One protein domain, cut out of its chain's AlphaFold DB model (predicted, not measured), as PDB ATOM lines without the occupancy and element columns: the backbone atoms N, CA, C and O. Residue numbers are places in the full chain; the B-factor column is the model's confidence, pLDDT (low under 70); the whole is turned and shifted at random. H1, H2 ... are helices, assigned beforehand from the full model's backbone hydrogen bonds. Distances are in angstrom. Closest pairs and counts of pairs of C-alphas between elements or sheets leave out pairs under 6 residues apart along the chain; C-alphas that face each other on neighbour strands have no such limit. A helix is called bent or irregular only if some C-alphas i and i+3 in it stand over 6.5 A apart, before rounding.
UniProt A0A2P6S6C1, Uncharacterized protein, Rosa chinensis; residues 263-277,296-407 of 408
ATOM      1  N   GLN A 263      76.941  94.549  88.743       93.19
ATOM      2  CA  GLN A 263      77.901  93.869  89.618       93.19
ATOM      3  C   GLN A 263      79.301  94.471  89.571       93.19
ATOM      4  O   GLN A 263      80.142  94.062  90.369       93.19
ATOM      5  N   THR A 264      79.577  95.365  88.620       93.44
ATOM      6  CA  THR A 264      80.918  95.936  88.440       93.44
ATOM      7  C   THR A 264      80.879  97.451  88.495       93.44
ATOM      8  O   THR A 264      81.561  98.022  89.333       93.44
ATOM      9  N   LEU A 265      80.048  98.113  87.687       92.44
ATOM     10  CA  LEU A 265      80.040  99.579  87.618       92.44
ATOM     11  C   LEU A 265      79.249 100.236  88.759       92.44
ATOM     12  O   LEU A 265      79.739 101.189  89.360       92.44
ATOM     13  N   THR A 266      78.067  99.718  89.108       90.69
ATOM     14  CA  THR A 266      77.233 100.279  90.189       90.69
ATOM     15  C   THR A 266      77.936 100.356  91.551       90.69
ATOM     16  O   THR A 266      77.814 101.392  92.199       90.69
ATOM     17  N   PRO A 267      78.726  99.360  91.997       90.81
ATOM     18  CA  PRO A 267      79.494  99.485  93.239       90.81
ATOM     19  C   PRO A 267      80.445 100.695  93.268       90.81
ATOM     20  O   PRO A 267      80.590 101.338  94.307       90.81
ATOM     21  N   HIS A 268      81.057 101.052  92.132       89.50
ATOM     22  CA  HIS A 268      81.920 102.239  92.038       89.50
ATOM     23  C   HIS A 268      81.115 103.545  92.120       89.50
ATOM     24  O   HIS A 268      81.601 104.515  92.690       89.50
ATOM     25  N   MET A 269      79.854 103.552  91.670       86.75
ATOM     26  CA  MET A 269      78.929 104.699  91.776       86.75
ATOM     27  C   MET A 269      78.483 105.016  93.216       86.75
ATOM     28  O   MET A 269      77.870 106.056  93.457       86.75
ATOM     29  N   GLN A 270      78.744 104.108  94.158       82.19
ATOM     30  CA  GLN A 270      78.275 104.170  95.549       82.19
ATOM     31  C   GLN A 270      79.441 104.203  96.562       82.19
ATOM     32  O   GLN A 270      79.217 104.103  97.770       82.19
ATOM     33  N   SER A 271      80.697 104.301  96.099       64.31
ATOM     34  CA  SER A 271      81.863 103.817  96.862       64.31
ATOM     35  C   SER A 271      82.207 104.577  98.156       64.31
ATOM     36  O   SER A 271      82.822 103.983  99.045       64.31
ATOM     37  N   VAL A 272      81.780 105.832  98.356       54.69
ATOM     38  CA  VAL A 272      82.022 106.525  99.643       54.69
ATOM     39  C   VAL A 272      81.160 105.969 100.781       54.69
ATOM     40  O   VAL A 272      81.614 105.972 101.924       54.69
ATOM     41  N   ALA A 273      79.992 105.380 100.498       47.41
ATOM     42  CA  ALA A 273      79.200 104.704 101.531       47.41
ATOM     43  C   ALA A 273      79.921 103.467 102.111       47.41
ATOM     44  O   ALA A 273      79.728 103.137 103.277       47.41
ATOM     45  N   ALA A 274      80.793 102.815 101.331       44.59
ATOM     46  CA  ALA A 274      81.575 101.661 101.783       44.59
ATOM     47  C   ALA A 274      82.817 102.062 102.603       44.59
ATOM     48  O   ALA A 274      83.158 101.378 103.565       44.59
ATOM     49  N   LYS A 275      83.474 103.186 102.272       46.75
ATOM     50  CA  LYS A 275      84.633 103.696 103.032       46.75
ATOM     51  C   LYS A 275      84.250 104.379 104.347       46.75
ATOM     52  O   LYS A 275      85.005 104.289 105.307       46.75
ATOM     53  N   ALA A 276      83.066 104.989 104.426       42.19
ATOM     54  CA  ALA A 276      82.564 105.596 105.663       42.19
ATOM     55  C   ALA A 276      82.348 104.578 106.804       42.19
ATOM     56  O   ALA A 276      82.347 104.954 107.973       42.19
ATOM     57  N   ILE A 277      82.192 103.289 106.481       47.88
ATOM     58  CA  ILE A 277      82.086 102.207 107.471       47.88
ATOM     59  C   ILE A 277      83.479 101.804 107.994       47.88
ATOM     60  O   ILE A 277      83.608 101.451 109.163       47.88
ATOM     61  N   VAL A 296      90.208 121.903  95.854       57.88
ATOM     62  CA  VAL A 296      89.247 120.847  96.207       57.88
ATOM     63  C   VAL A 296      88.525 120.327  94.962       57.88
ATOM     64  O   VAL A 296      88.333 119.123  94.826       57.88
ATOM     65  N   ASP A 297      88.195 121.216  94.018       60.72
ATOM     66  CA  ASP A 297      87.564 120.830  92.750       60.72
ATOM     67  C   ASP A 297      88.526 120.012  91.856       60.72
ATOM     68  O   ASP A 297      88.100 119.088  91.164       60.72
ATOM     69  N   GLN A 298      89.836 120.299  91.908       66.88
ATOM     70  CA  GLN A 298      90.856 119.532  91.181       66.88
ATOM     71  C   GLN A 298      91.050 118.129  91.780       66.88
ATOM     72  O   GLN A 298      91.066 117.144  91.044       66.88
ATOM     73  N   GLU A 299      91.126 118.021  93.110       73.56
ATOM     74  CA  GLU A 299      91.249 116.736  93.814       73.56
ATOM     75  C   GLU A 299      90.032 115.821  93.580       73.56
ATOM     76  O   GLU A 299      90.190 114.606  93.443       73.56
ATOM     77  N   GLN A 300      88.822 116.389  93.479       77.62
ATOM     78  CA  GLN A 300      87.614 115.632  93.128       77.62
ATOM     79  C   GLN A 300      87.679 115.071  91.700       77.62
ATOM     80  O   GLN A 300      87.362 113.899  91.490       77.62
ATOM     81  N   SER A 301      88.096 115.886  90.725       76.50
ATOM     82  CA  SER A 301      88.243 115.456  89.328       76.50
ATOM     83  C   SER A 301      89.253 114.312  89.197       76.50
ATOM     84  O   SER A 301      88.975 113.312  88.531       76.50
ATOM     85  N   ASP A 302      90.405 114.428  89.861       81.62
ATOM     86  CA  ASP A 302      91.458 113.407  89.813       81.62
ATOM     87  C   ASP A 302      90.996 112.098  90.482       81.62
ATOM     88  O   ASP A 302      91.168 111.012  89.920       81.62
ATOM     89  N   PHE A 303      90.300 112.189  91.624       86.00
ATOM     90  CA  PHE A 303      89.690 111.031  92.286       86.00
ATOM     91  C   PHE A 303      88.640 110.332  91.407       86.00
ATOM     92  O   PHE A 303      88.667 109.104  91.273       86.00
ATOM     93  N   SER A 304      87.722 111.097  90.802       86.81
ATOM     94  CA  SER A 304      86.688 110.574  89.898       86.81
ATOM     95  C   SER A 304      87.320 109.819  88.728       86.81
ATOM     96  O   SER A 304      86.942 108.687  88.419       86.81
ATOM     97  N   LEU A 305      88.340 110.408  88.111       85.69
ATOM     98  CA  LEU A 305      89.034 109.814  86.980       85.69
ATOM     99  C   LEU A 305      89.708 108.481  87.338       85.69
ATOM    100  O   LEU A 305      89.560 107.500  86.603       85.69
ATOM    101  N   ASP A 306      90.413 108.414  88.466       88.06
ATOM    102  CA  ASP A 306      91.064 107.180  88.915       88.06
ATOM    103  C   ASP A 306      90.058 106.088  89.293       88.06
ATOM    104  O   ASP A 306      90.269 104.908  88.971       88.06
ATOM    105  N   LEU A 307      88.935 106.474  89.903       90.94
ATOM    106  CA  LEU A 307      87.822 105.579  90.208       90.94
ATOM    107  C   LEU A 307      87.249 104.952  88.931       90.94
ATOM    108  O   LEU A 307      87.154 103.727  88.837       90.94
ATOM    109  N   TRP A 308      86.922 105.759  87.920       90.06
ATOM    110  CA  TRP A 308      86.332 105.257  86.675       90.06
ATOM    111  C   TRP A 308      87.321 104.455  85.835       90.06
ATOM    112  O   TRP A 308      86.958 103.415  85.282       90.06
ATOM    113  N   LYS A 309      88.600 104.844  85.817       89.12
ATOM    114  CA  LYS A 309      89.665 104.015  85.232       89.12
ATOM    115  C   LYS A 309      89.735 102.637  85.892       89.12
ATOM    116  O   LYS A 309      89.918 101.640  85.197       89.12
ATOM    117  N   LYS A 310      89.606 102.568  87.220       91.06
ATOM    118  CA  LYS A 310      89.551 101.291  87.943       91.06
ATOM    119  C   LYS A 310      88.292 100.501  87.576       91.06
ATOM    120  O   LYS A 310      88.413  99.337  87.217       91.06
ATOM    121  N   ALA A 311      87.125 101.140  87.568       92.62
ATOM    122  CA  ALA A 311      85.859 100.503  87.212       92.62
ATOM    123  C   ALA A 311      85.881  99.871  85.810       92.62
ATOM    124  O   ALA A 311      85.417  98.745  85.625       92.62
ATOM    125  N   PHE A 312      86.464 100.564  84.826       92.19
ATOM    126  CA  PHE A 312      86.607 100.028  83.473       92.19
ATOM    127  C   PHE A 312      87.614  98.878  83.393       92.19
ATOM    128  O   PHE A 312      87.343  97.901  82.699       92.19
ATOM    129  N   ARG A 313      88.725  98.928  84.144       91.50
ATOM    130  CA  ARG A 313      89.646  97.782  84.260       91.50
ATOM    131  C   ARG A 313      88.954  96.552  84.832       91.50
ATOM    132  O   ARG A 313      89.041  95.487  84.225       91.50
ATOM    133  N   ASP A 314      88.228  96.716  85.936       94.00
ATOM    134  CA  ASP A 314      87.491  95.629  86.585       94.00
ATOM    135  C   ASP A 314      86.454  95.020  85.613       94.00
ATOM    136  O   ASP A 314      86.277  93.801  85.546       94.00
ATOM    137  N   ALA A 315      85.792  95.854  84.801       94.88
ATOM    138  CA  ALA A 315      84.857  95.394  83.773       94.88
ATOM    139  C   ALA A 315      85.557  94.597  82.657       94.88
ATOM    140  O   ALA A 315      85.098  93.506  82.306       94.88
ATOM    141  N   CYS A 316      86.683  95.090  82.135       92.44
ATOM    142  CA  CYS A 316      87.488  94.380  81.137       92.44
ATOM    143  C   CYS A 316      87.998  93.031  81.663       92.44
ATOM    144  O   CYS A 316      87.941  92.035  80.938       92.44
ATOM    145  N   GLU A 317      88.431  92.971  82.925       93.62
ATOM    146  CA  GLU A 317      88.860  91.734  83.582       93.62
ATOM    147  C   GLU A 317      87.730  90.712  83.662       93.62
ATOM    148  O   GLU A 317      87.924  89.545  83.319       93.62
ATOM    149  N   ARG A 318      86.513  91.142  84.004       95.19
ATOM    150  CA  ARG A 318      85.352  90.240  84.000       95.19
ATOM    151  C   ARG A 318      84.921  89.821  82.598       95.19
ATOM    152  O   ARG A 318      84.415  88.715  82.435       95.19
ATOM    153  N   LEU A 319      85.105  90.660  81.581       95.06
ATOM    154  CA  LEU A 319      84.771  90.308  80.196       95.06
ATOM    155  C   LEU A 319      85.745  89.282  79.615       95.06
ATOM    156  O   LEU A 319      85.320  88.316  78.975       95.06
ATOM    157  N   CYS A 320      87.041  89.491  79.831       94.88
ATOM    158  CA  CYS A 320      88.091  88.587  79.393       94.88
ATOM    159  C   CYS A 320      89.314  88.686  80.324       94.88
ATOM    160  O   CYS A 320      90.201  89.511  80.081       94.88
ATOM    161  N   PRO A 321      89.428  87.790  81.323       92.94
ATOM    162  CA  PRO A 321      90.539  87.821  82.278       92.94
ATOM    163  C   PRO A 321      91.914  87.709  81.602       92.94
ATOM    164  O   PRO A 321      92.877  88.354  82.001       92.94
ATOM    165  N   VAL A 322      91.999  86.928  80.519       92.12
ATOM    166  CA  VAL A 322      93.242  86.718  79.758       92.12
ATOM    167  C   VAL A 322      93.723  88.012  79.093       92.12
ATOM    168  O   VAL A 322      94.904  88.339  79.193       92.12
ATOM    169  N   ARG A 323      92.818  88.772  78.453       90.56
ATOM    170  CA  ARG A 323      93.161  90.057  77.813       90.56
ATOM    171  C   ARG A 323      93.477  91.132  78.843       90.56
ATOM    172  O   ARG A 323      94.420  91.887  78.640       90.56
ATOM    173  N   ALA A 324      92.744  91.167  79.954       88.88
ATOM    174  CA  ALA A 324      93.035  92.094  81.046       88.88
ATOM    175  C   ALA A 324      94.413  91.845  81.681       88.88
ATOM    176  O   ALA A 324      95.086  92.794  82.070       88.88
ATOM    177  N   GLY A 325      94.880  90.591  81.694       86.50
ATOM    178  CA  GLY A 325      96.252  90.234  82.068       86.50
ATOM    179  C   GLY A 325      97.330  90.604  81.037       86.50
ATOM    180  O   GLY A 325      98.498  90.296  81.254       86.50
ATOM    181  N   GLY A 326      96.970  91.236  79.912       87.62
ATOM    182  CA  GLY A 326      97.906  91.639  78.856       87.62
ATOM    183  C   GLY A 326      98.282  90.521  77.879       87.62
ATOM    184  O   GLY A 326      99.256  90.652  77.137       87.62
ATOM    185  N   HIS A 327      97.538  89.413  77.866       90.12
ATOM    186  CA  HIS A 327      97.773  88.302  76.949       90.12
ATOM    187  C   HIS A 327      96.765  88.289  75.797       90.12
ATOM    188  O   HIS A 327      95.594  88.634  75.951       90.12
ATOM    189  N   GLU A 328      97.198  87.806  74.634       90.19
ATOM    190  CA  GLU A 328      96.283  87.527  73.528       90.19
ATOM    191  C   GLU A 328      95.312  86.410  73.920       90.19
ATOM    192  O   GLU A 328      95.725  85.334  74.357       90.19
ATOM    193  N   CYS A 329      94.013  86.656  73.743       92.31
ATOM    194  CA  CYS A 329      92.965  85.660  73.943       92.31
ATOM    195  C   CYS A 329      92.299  85.323  72.613       92.31
ATOM    196  O   CYS A 329      91.983  86.209  71.820       92.31
ATOM    197  N   GLY A 330      92.006  84.041  72.410       90.31
ATOM    198  CA  GLY A 330      91.323  83.542  71.228       90.31
ATOM    199  C   GLY A 330      89.826  83.852  71.162       90.31
ATOM    200  O   GLY A 330      89.200  83.474  70.179       90.31
ATOM    201  N   CYS A 331      89.243  84.489  72.183       90.81
ATOM    202  CA  CYS A 331      87.873  85.000  72.125       90.81
ATOM    203  C   CYS A 331      87.770  86.211  71.182       90.81
ATOM    204  O   CYS A 331      88.777  86.828  70.840       90.81
ATOM    205  N   LEU A 332      86.549  86.564  70.775       92.69
ATOM    206  CA  LEU A 332      86.294  87.688  69.868       92.69
ATOM    207  C   LEU A 332      86.424  89.046  70.601       92.69
ATOM    208  O   LEU A 332      85.523  89.377  71.377       92.69
ATOM    209  N   PRO A 333      87.463  89.873  70.338       89.19
ATOM    210  CA  PRO A 333      87.653  91.140  71.059       89.19
ATOM    211  C   PRO A 333      86.527  92.156  70.831       89.19
ATOM    212  O   PRO A 333      86.198  92.925  71.730       89.19
ATOM    213  N   LEU A 334      85.866  92.100  69.668       91.31
ATOM    214  CA  LEU A 334      84.716  92.953  69.355       91.31
ATOM    215  C   LEU A 334      83.573  92.826  70.375       91.31
ATOM    216  O   LEU A 334      82.847  93.790  70.584       91.31
ATOM    217  N   LEU A 335      83.409  91.671  71.033       92.69
ATOM    218  CA  LEU A 335      82.342  91.489  72.024       92.69
ATOM    219  C   LEU A 335      82.592  92.310  73.283       92.69
ATOM    220  O   LEU A 335      81.688  92.998  73.750       92.69
ATOM    221  N   SER A 336      83.818  92.262  73.807       91.50
ATOM    222  CA  SER A 336      84.216  93.065  74.964       91.50
ATOM    223  C   SER A 336      84.050  94.549  74.664       91.50
ATOM    224  O   SER A 336      83.449  95.268  75.459       91.50
ATOM    225  N   ARG A 337      84.484  94.977  73.473       91.38
ATOM    226  CA  ARG A 337      84.327  96.350  73.001       91.38
ATOM    227  C   ARG A 337      82.863  96.804  72.980       91.38
ATOM    228  O   ARG A 337      82.545  97.821  73.583       91.38
ATOM    229  N   LEU A 338      81.964  96.037  72.358       94.38
ATOM    230  CA  LEU A 338      80.537  96.388  72.277       94.38
ATOM    231  C   LEU A 338      79.866  96.467  73.657       94.38
ATOM    232  O   LEU A 338      79.033  97.343  73.893       94.38
ATOM    233  N   VAL A 339      80.224  95.575  74.589       94.88
ATOM    234  CA  VAL A 339      79.704  95.635  75.966       94.88
ATOM    235  C   VAL A 339      80.186  96.900  76.677       94.88
ATOM    236  O   VAL A 339      79.402  97.554  77.370       94.88
ATOM    237  N   MET A 340      81.462  97.247  76.514       93.62
ATOM    238  CA  MET A 340      82.041  98.444  77.119       93.62
ATOM    239  C   MET A 340      81.434  99.720  76.531       93.62
ATOM    240  O   MET A 340      81.022 100.582  77.299       93.62
ATOM    241  N   GLU A 341      81.279  99.811  75.208       92.75
ATOM    242  CA  GLU A 341      80.603 100.935  74.541       92.75
ATOM    243  C   GLU A 341      79.182 101.142  75.093       92.75
ATOM    244  O   GLU A 341      78.820 102.253  75.482       92.75
ATOM    245  N   GLN A 342      78.400 100.064  75.232       92.94
ATOM    246  CA  GLN A 342      77.053 100.138  75.803       92.94
ATOM    247  C   GLN A 342      77.060 100.572  77.277       92.94
ATOM    248  O   GLN A 342      76.171 101.299  77.726       92.94
ATOM    249  N   SER A 343      78.055 100.119  78.040       92.31
ATOM    250  CA  SER A 343      78.196 100.454  79.458       92.31
ATOM    251  C   SER A 343      78.583 101.920  79.658       92.31
ATOM    252  O   SER A 343      78.042 102.573  80.547       92.31
ATOM    253  N   VAL A 344      79.461 102.453  78.802       91.19
ATOM    254  CA  VAL A 344      79.855 103.870  78.790       91.19
ATOM    255  C   VAL A 344      78.683 104.755  78.381       91.19
ATOM    256  O   VAL A 344      78.418 105.738  79.062       91.19
ATOM    257  N   ALA A 345      77.924 104.384  77.347       91.38
ATOM    258  CA  ALA A 345      76.729 105.132  76.948       91.38
ATOM    259  C   ALA A 345      75.686 105.205  78.078       91.38
ATOM    260  O   ALA A 345      75.044 106.231  78.286       91.38
ATOM    261  N   ARG A 346      75.531 104.122  78.849       91.44
ATOM    262  CA  ARG A 346      74.645 104.116  80.018       91.44
ATOM    263  C   ARG A 346      75.202 104.943  81.179       91.44
ATOM    264  O   ARG A 346      74.432 105.577  81.897       91.44
ATOM    265  N   LEU A 347      76.521 104.933  81.367       90.94
ATOM    266  CA  LEU A 347      77.193 105.746  82.374       90.94
ATOM    267  C   LEU A 347      77.073 107.242  82.076       90.94
ATOM    268  O   LEU A 347      76.837 108.006  83.002       90.94
ATOM    269  N   ASP A 348      77.192 107.637  80.811       90.88
ATOM    270  CA  ASP A 348      77.039 109.023  80.358       90.88
ATOM    271  C   ASP A 348      75.684 109.601  80.791       90.88
ATOM    272  O   ASP A 348      75.627 110.619  81.477       90.88
ATOM    273  N   VAL A 349      74.595 108.869  80.529       90.38
ATOM    274  CA  VAL A 349      73.243 109.245  80.977       90.38
ATOM    275  C   VAL A 349      73.158 109.336  82.505       90.38
ATOM    276  O   VAL A 349      72.606 110.299  83.033       90.38
ATOM    277  N   ALA A 350      73.720 108.363  83.229       89.75
ATOM    278  CA  ALA A 350      73.698 108.360  84.692       89.75
ATOM    279  C   ALA A 350      74.480 109.541  85.294       89.75
ATOM    280  O   ALA A 350      74.006 110.187  86.226       89.75
ATOM    281  N   MET A 351      75.665 109.846  84.758       89.38
ATOM    282  CA  MET A 351      76.472 110.994  85.176       89.38
ATOM    283  C   MET A 351      75.767 112.308  84.866       89.38
ATOM    284  O   MET A 351      75.740 113.192  85.719       89.38
ATOM    285  N   PHE A 352      75.174 112.431  83.678       88.56
ATOM    286  CA  PHE A 352      74.415 113.611  83.289       88.56
ATOM    287  C   PHE A 352      73.243 113.864  84.245       88.56
ATOM    288  O   PHE A 352      73.118 114.966  84.777       88.56
ATOM    289  N   ASN A 353      72.446 112.832  84.539       88.75
ATOM    290  CA  ASN A 353      71.333 112.926  85.485       88.75
ATOM    291  C   ASN A 353      71.806 113.338  86.887       88.75
ATOM    292  O   ASN A 353      71.227 114.232  87.498       88.75
ATOM    293  N   ALA A 354      72.896 112.744  87.373       87.94
ATOM    294  CA  ALA A 354      73.439 113.052  88.691       87.94
ATOM    295  C   ALA A 354      74.033 114.472  88.790       87.94
ATOM    296  O   ALA A 354      73.918 115.107  89.836       87.94
ATOM    297  N   ILE A 355      74.634 114.997  87.713       87.56
ATOM    298  CA  ILE A 355      75.141 116.382  87.652       87.56
ATOM    299  C   ILE A 355      73.998 117.399  87.767       87.56
ATOM    300  O   ILE A 355      74.186 118.461  88.368       87.56
ATOM    301  N   LEU A 356      72.828 117.081  87.202       85.69
ATOM    302  CA  LEU A 356      71.658 117.961  87.197       85.69
ATOM    303  C   LEU A 356      70.933 118.063  88.546       85.69
ATOM    304  O   LEU A 356      70.057 118.914  88.669       85.69
ATOM    305  N   ARG A 357      71.284 117.249  89.551       83.38
ATOM    306  CA  ARG A 357      70.650 117.321  90.875       83.38
ATOM    307  C   ARG A 357      70.980 118.634  91.582       83.38
ATOM    308  O   ARG A 357      72.135 119.071  91.592       83.38
ATOM    309  N   GLU A 358      69.971 119.248  92.191       72.62
ATOM    310  CA  GLU A 358      70.072 120.555  92.852       72.62
ATOM    311  C   GLU A 358      70.664 120.445  94.263       72.62
ATOM    312  O   GLU A 358      71.252 121.403  94.771       72.62
ATOM    313  N   SER A 359      70.554 119.272  94.898       67.75
ATOM    314  CA  SER A 359      71.117 119.021  96.228       67.75
ATOM    315  C   SER A 359      71.768 117.635  96.343       67.75
ATOM    316  O   SER A 359      71.360 116.698  95.656       67.75
ATOM    317  N   PRO A 360      72.779 117.467  97.221       64.50
ATOM    318  CA  PRO A 360      73.418 116.172  97.454       64.50
ATOM    319  C   PRO A 360      72.505 115.139  98.121       64.50
ATOM    320  O   PRO A 360      72.778 113.946  98.020       64.50
ATOM    321  N   ASP A 361      71.429 115.599  98.758       64.44
ATOM    322  CA  ASP A 361      70.429 114.769  99.432       64.44
ATOM    323  C   ASP A 361      69.223 114.452  98.527       64.44
ATOM    324  O   ASP A 361      68.285 113.769  98.946       64.44
ATOM    325  N   GLU A 362      69.227 114.939  97.279       67.94
ATOM    326  CA  GLU A 362      68.178 114.656  96.303       67.94
ATOM    327  C   GLU A 362      68.239 113.181  95.887       67.94
ATOM    328  O   GLU A 362      69.216 112.702  95.299       67.94
ATOM    329  N   ILE A 363      67.181 112.449  96.242       64.50
ATOM    330  CA  ILE A 363      67.057 111.015  95.989       64.50
ATOM    331  C   ILE A 363      67.047 110.790  94.471       64.50
ATOM    332  O   ILE A 363      66.315 111.489  93.767       64.50
ATOM    333  N   PRO A 364      67.801 109.802  93.952       68.19
ATOM    334  CA  PRO A 364      67.787 109.528  92.529       68.19
ATOM    335  C   PRO A 364      66.379 109.231  92.012       68.19
ATOM    336  O   PRO A 364      65.665 108.398  92.577       68.19
ATOM    337  N   SER A 365      65.994 109.898  90.924       67.88
ATOM    338  CA  SER A 365      64.623 109.835  90.392       67.88
ATOM    339  C   SER A 365      64.242 108.431  89.898       67.88
ATOM    340  O   SER A 365      63.087 108.021  90.009       67.88
ATOM    341  N   ASP A 366      65.213 107.682  89.365       75.44
ATOM    342  CA  ASP A 366      65.059 106.295  88.915       75.44
ATOM    343  C   ASP A 366      66.348 105.498  89.190       75.44
ATOM    344  O   ASP A 366      67.365 105.765  88.555       75.44
ATOM    345  N   PRO A 367      66.345 104.463  90.047       70.06
ATOM    346  CA  PRO A 367      67.549 103.688  90.355       70.06
ATOM    347  C   PRO A 367      68.148 102.941  89.149       70.06
ATOM    348  O   PRO A 367      69.287 102.480  89.224       70.06
ATOM    349  N   VAL A 368      67.413 102.783  88.040       70.62
ATOM    350  CA  VAL A 368      67.911 102.122  86.820       70.62
ATOM    351  C   VAL A 368      68.698 103.083  85.924       70.62
ATOM    352  O   VAL A 368      69.718 102.667  85.353       70.62
ATOM    353  N   SER A 369      68.232 104.327  85.801       73.81
ATOM    354  CA  SER A 369      68.800 105.373  84.932       73.81
ATOM    355  C   SER A 369      69.648 106.399  85.688       73.81
ATOM    356  O   SER A 369      70.424 107.130  85.079       73.81
ATOM    357  N   ASP A 370      69.517 106.432  87.010       78.62
ATOM    358  CA  ASP A 370      70.168 107.369  87.918       78.62
ATOM    359  C   ASP A 370      70.755 106.646  89.161       78.62
ATOM    360  O   ASP A 370      70.417 106.945  90.298       78.62
ATOM    361  N   PRO A 371      71.623 105.628  89.009       82.25
ATOM    362  CA  PRO A 371      72.126 104.847  90.150       82.25
ATOM    363  C   PRO A 371      73.210 105.542  90.993       82.25
ATOM    364  O   PRO A 371      73.663 104.968  91.986       82.25
ATOM    365  N   ILE A 372      73.688 106.725  90.590       84.44
ATOM    366  CA  ILE A 372      74.791 107.416  91.268       84.44
ATOM    367  C   ILE A 372      74.277 108.037  92.563       84.44
ATOM    368  O   ILE A 372      73.568 109.036  92.541       84.44
ATOM    369  N   SER A 373      74.622 107.457  93.706       81.75
ATOM    370  CA  SER A 373      74.240 108.009  95.015       81.75
ATOM    371  C   SER A 373      75.321 108.914  95.600       81.75
ATOM    372  O   SER A 373      75.014 109.829  96.352       81.75
ATOM    373  N   ASP A 374      76.584 108.679  95.245       81.44
ATOM    374  CA  ASP A 374      77.718 109.446  95.746       81.44
ATOM    375  C   ASP A 374      78.202 110.450  94.697       81.44
ATOM    376  O   ASP A 374      78.863 110.089  93.729       81.44
ATOM    377  N   LEU A 375      77.904 111.733  94.899       83.12
ATOM    378  CA  LEU A 375      78.264 112.787  93.947       83.12
ATOM    379  C   LEU A 375      79.775 113.047  93.852       83.12
ATOM    380  O   LEU A 375      80.213 113.702  92.906       83.12
ATOM    381  N   LYS A 376      80.597 112.522  94.773       83.31
ATOM    382  CA  LYS A 376      82.063 112.628  94.668       83.31
ATOM    383  C   LYS A 376      82.627 111.798  93.519       83.31
ATOM    384  O   LYS A 376      83.757 112.031  93.101       83.31
ATOM    385  N   VAL A 377      81.848 110.849  92.992       86.31
ATOM    386  CA  VAL A 377      82.239 110.037  91.832       86.31
ATOM    387  C   VAL A 377      82.131 110.836  90.530       86.31
ATOM    388  O   VAL A 377      82.631 110.384  89.496       86.31
ATOM    389  N   LEU A 378      81.466 111.998  90.554       87.06
ATOM    390  CA  LEU A 378      81.279 112.855  89.391       87.06
ATOM    391  C   LEU A 378      82.536 113.685  89.104       87.06
ATOM    392  O   LEU A 378      83.200 114.133  90.044       87.06
ATOM    393  N   PRO A 379      82.828 113.950  87.818       85.62
ATOM    394  CA  PRO A 379      83.972 114.768  87.417       85.62
ATOM    395  C   PRO A 379      83.829 116.241  87.821       85.62
ATOM    396  O   PRO A 379      84.823 116.955  87.887       85.62
ATOM    397  N   ILE A 380      82.599 116.699  88.074       85.81
ATOM    398  CA  ILE A 380      82.287 118.041  88.568       85.81
ATOM    399  C   ILE A 380      81.273 117.958  89.718       85.81
ATOM    400  O   ILE A 380      80.478 117.015  89.757       85.81
ATOM    401  N   PRO A 381      81.245 118.937  90.640       82.19
ATOM    402  CA  PRO A 381      80.216 119.001  91.673       82.19
ATOM    403  C   PRO A 381      78.808 119.161  91.072       82.19
ATOM    404  O   PRO A 381      78.614 119.978  90.168       82.19
ATOM    405  N   ALA A 382      77.818 118.434  91.602       83.75
ATOM    406  CA  ALA A 382      76.421 118.576  91.178       83.75
ATOM    407  C   ALA A 382      75.838 119.955  91.536       83.75
ATOM    408  O   ALA A 382      76.336 120.640  92.439       83.75
ATOM    409  N   GLY A 383      74.797 120.375  90.812       76.81
ATOM    410  CA  GLY A 383      74.037 121.601  91.090       76.81
ATOM    411  C   GLY A 383      74.781 122.920  90.825       76.81
ATOM    412  O   GLY A 383      74.210 123.998  90.974       76.81
ATOM    413  N   LYS A 384      76.054 122.875  90.405       72.12
ATOM    414  CA  LYS A 384      76.877 124.063  90.118       72.12
ATOM    415  C   LYS A 384      77.030 124.296  88.615       72.12
ATOM    416  O   LYS A 384      78.115 124.131  88.054       72.12
ATOM    417  N   SER A 385      75.964 124.735  87.951       80.44
ATOM    418  CA  SER A 385      76.026 125.146  86.543       80.44
ATOM    419  C   SER A 385      76.751 126.495  86.403       80.44
ATOM    420  O   SER A 385      76.208 127.575  86.610       80.44
ATOM    421  N   SER A 386      78.040 126.439  86.068       86.38
ATOM    422  CA  SER A 386      78.875 127.618  85.823       86.38
ATOM    423  C   SER A 386      79.785 127.394  84.620       86.38
ATOM    424  O   SER A 386      80.071 126.255  84.249       86.38
ATOM    425  N   PHE A 387      80.294 128.476  84.023       86.56
ATOM    426  CA  PHE A 387      81.276 128.372  82.939       86.56
ATOM    427  C   PHE A 387      82.521 127.568  83.362       86.56
ATOM    428  O   PHE A 387      83.024 126.755  82.589       86.56
ATOM    429  N   GLY A 388      82.979 127.743  84.609       85.00
ATOM    430  CA  GLY A 388      84.107 126.993  85.169       85.00
ATOM    431  C   GLY A 388      83.834 125.490  85.263       85.00
ATOM    432  O   GLY A 388      84.654 124.697  84.807       85.00
ATOM    433  N   ALA A 389      82.655 125.099  85.760       83.75
ATOM    434  CA  ALA A 389      82.237 123.695  85.802       83.75
ATOM    435  C   ALA A 389      82.107 123.095  84.389       83.75
ATOM    436  O   ALA A 389      82.541 121.973  84.149       83.75
ATOM    437  N   GLY A 390      81.599 123.864  83.418       86.69
ATOM    438  CA  GLY A 390      81.553 123.440  82.015       86.69
ATOM    439  C   GLY A 390      82.944 123.198  81.411       86.69
ATOM    440  O   GLY A 390      83.147 122.221  80.690       86.69
ATOM    441  N   ALA A 391      83.925 124.047  81.737       87.69
ATOM    442  CA  ALA A 391      85.311 123.864  81.304       87.69
ATOM    443  C   ALA A 391      85.964 122.619  81.935       87.69
ATOM    444  O   ALA A 391      86.652 121.870  81.235       87.69
ATOM    445  N   GLN A 392      85.714 122.367  83.225       84.56
ATOM    446  CA  GLN A 392      86.185 121.165  83.929       84.56
ATOM    447  C   GLN A 392      85.556 119.890  83.360       84.56
ATOM    448  O   GLN A 392      86.280 118.949  83.038       84.56
ATOM    449  N   LEU A 393      84.237 119.882  83.134       87.75
ATOM    450  CA  LEU A 393      83.535 118.752  82.527       87.75
ATOM    451  C   LEU A 393      84.095 118.432  81.140       87.75
ATOM    452  O   LEU A 393      84.389 117.275  80.849       87.75
ATOM    453  N   LYS A 394      84.318 119.455  80.306       89.56
ATOM    454  CA  LYS A 394      84.953 119.276  78.993       89.56
ATOM    455  C   LYS A 394      86.337 118.636  79.122       89.56
ATOM    456  O   LYS A 394      86.652 117.727  78.359       89.56
ATOM    457  N   SER A 395      87.153 119.090  80.075       87.38
ATOM    458  CA  SER A 395      88.477 118.505  80.317       87.38
ATOM    459  C   SER A 395      88.383 117.038  80.744       87.38
ATOM    460  O   SER A 395      89.088 116.203  80.179       87.38
ATOM    461  N   ALA A 396      87.481 116.704  81.671       85.62
ATOM    462  CA  ALA A 396      87.269 115.334  82.130       85.62
ATOM    463  C   ALA A 396      86.791 114.410  80.998       85.62
ATOM    464  O   ALA A 396      87.346 113.326  80.819       85.62
ATOM    465  N   VAL A 397      85.832 114.857  80.179       86.25
ATOM    466  CA  VAL A 397      85.364 114.109  78.999       86.25
ATOM    467  C   VAL A 397      86.509 113.874  78.018       86.25
ATOM    468  O   VAL A 397      86.725 112.737  77.616       86.25
ATOM    469  N   SER A 398      87.308 114.898  77.697       86.94
ATOM    470  CA  SER A 398      88.476 114.725  76.821       86.94
ATOM    471  C   SER A 398      89.499 113.733  77.385       86.94
ATOM    472  O   SER A 398      90.118 112.987  76.626       86.94
ATOM    473  N   GLN A 399      89.676 113.678  78.707       85.12
ATOM    474  CA  GLN A 399      90.514 112.654  79.327       85.12
ATOM    475  C   GLN A 399      89.889 111.261  79.185       85.12
ATOM    476  O   GLN A 399      90.588 110.324  78.799       85.12
ATOM    477  N   PHE A 400      88.587 111.100  79.427       83.50
ATOM    478  CA  PHE A 400      87.908 109.819  79.213       83.50
ATOM    479  C   PHE A 400      87.985 109.354  77.756       83.50
ATOM    480  O   PHE A 400      88.311 108.193  77.521       83.50
ATOM    481  N   GLU A 401      87.783 110.242  76.784       84.50
ATOM    482  CA  GLU A 401      87.929 109.945  75.352       84.50
ATOM    483  C   GLU A 401      89.344 109.480  74.986       84.50
ATOM    484  O   GLU A 401      89.500 108.619  74.121       84.50
ATOM    485  N   LEU A 402      90.372 110.000  75.660       84.69
ATOM    486  CA  LEU A 402      91.753 109.556  75.474       84.69
ATOM    487  C   LEU A 402      91.994 108.152  76.052       84.69
ATOM    488  O   LEU A 402      92.715 107.356  75.452       84.69
ATOM    489  N   TYR A 403      91.416 107.839  77.217       78.50
ATOM    490  CA  TYR A 403      91.679 106.580  77.924       78.50
ATOM    491  C   TYR A 403      90.780 105.419  77.491       78.50
ATOM    492  O   TYR A 403      91.243 104.279  77.501       78.50
ATOM    493  N   LEU A 404      89.525 105.671  77.116       76.62
ATOM    494  CA  LEU A 404      88.559 104.635  76.733       76.62
ATOM    495  C   LEU A 404      89.056 103.714  75.604       76.62
ATOM    496  O   LEU A 404      88.912 102.505  75.761       76.62
ATOM    497  N   PRO A 405      89.721 104.206  74.537       79.00
ATOM    498  CA  PRO A 405      90.311 103.351  73.504       79.00
ATOM    499  C   PRO A 405      91.367 102.364  74.011       79.00
ATOM    500  O   PRO A 405      91.678 101.404  73.326       79.00
ATOM    501  N   THR A 406      91.931 102.575  75.203       72.25
ATOM    502  CA  THR A 406      92.867 101.621  75.827       72.25
ATOM    503  C   THR A 406      92.148 100.382  76.376       72.25
ATOM    504  O   THR A 406      92.785  99.370  76.657       72.25
ATOM    505  N   TYR A 407      90.829 100.472  76.561       64.19
ATOM    506  CA  TYR A 407      89.962  99.431  77.117       64.19
ATOM    507  C   TYR A 407      89.012  98.813  76.071       64.19
ATOM    508  O   TYR A 407      88.327  97.834  76.376       64.19
TER     509      TYR A 407
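Overview. This is residues 263 to 277 and 296 to 407 of the 408 residues of an uncharacterized protein of Rosa chinensis (UniProt A0A2P6S6C1). Three long helices, H3, H5 and H6, run lengthwise through an elongated body, with H3 as the hub; H3 and H5 meet near one end and splay apart toward the other, and H6 only just touches H3. Short H1 packs on H3, tiny H4 makes the turn from H3 toward H5, H2 touches no helix, and the long link from H5 to H6 goes round the end opposite H4. The printed part has 127 residues with six named helices, H1 to H6 in order along the chain, and no named strand; it is all helix, with 84 residues in named elements. It is compact, with a radius of gyration of the C-alphas of 15.4 A, and the C-alphas span 48 by 29 by 25 A.

Arrangement. H1, residues 263 to 268, touches residues 307 to 315 alone of H3, residues 296 to 319. Their closest C-alphas, those of Leu 265 and Ala 311, are 5.9 A apart, and they run opposite ways at a shallow tilt of 7 degrees. H2, residues 271 to 277, meets H1 only through their link and is apart from H3. H4, residues 321 to 324, touches H3, with the closest C-alphas, Glu 317 and Ala 324, 4.9 A apart. H5, residues 333 to 355, touches H3 with residues 336 to 340 alone, closest at C-alphas Leu 319 and Ser 336, 5.9 A, at a shallow tilt of 32 degrees, opposite ways. H6, residues 387 to 406, only just touches H3, with 3 pairs of C-alphas within 8 A, the closest being Ser 301 and Ala 396 at 7.3 A, the same way at a shallow tilt of 26 degrees. H5 and H6 are near each other. The helix packing is mostly aligned, the three tilts being shallow. In H3 and H5 every O i to N i+4 pair is within hydrogen-bond range; H6 has 14 of 16, H2 2 of 3 and H1 0 of 2, with 1 of 3 O i to N i+3 pairs, while H4 is too short for an O i to N i+4 pair.

Along the chain. H1 begins at C-alpha 263, (77.901, 93.869, 89.618). H3 spans 34.8 A, H5 32.7 A and H6 30.0 A from first to last C-alpha; H2 spans 10.7 A, H1 9.6 A and H4 5.1 A. H6 ends at C-alpha 406, (92.867, 101.621, 75.827), and is only just irregular: C-alphas 402 and 405 are 6.7 A apart.

Size, cuts and confidence. The C-alphas of Gly 330 and Ser 386 are the two farthest apart, 48.1 A. Residues 278 to 295 are not printed, and C-alphas 277 and 296 are 22.9 A apart across the cut. The link from H5 to H6, residues 356 to 386, is long. Mean pLDDT of the printed part is 82.9, with residues 271 to 277, 296 to 298, 359 to 365 and 407 under 70.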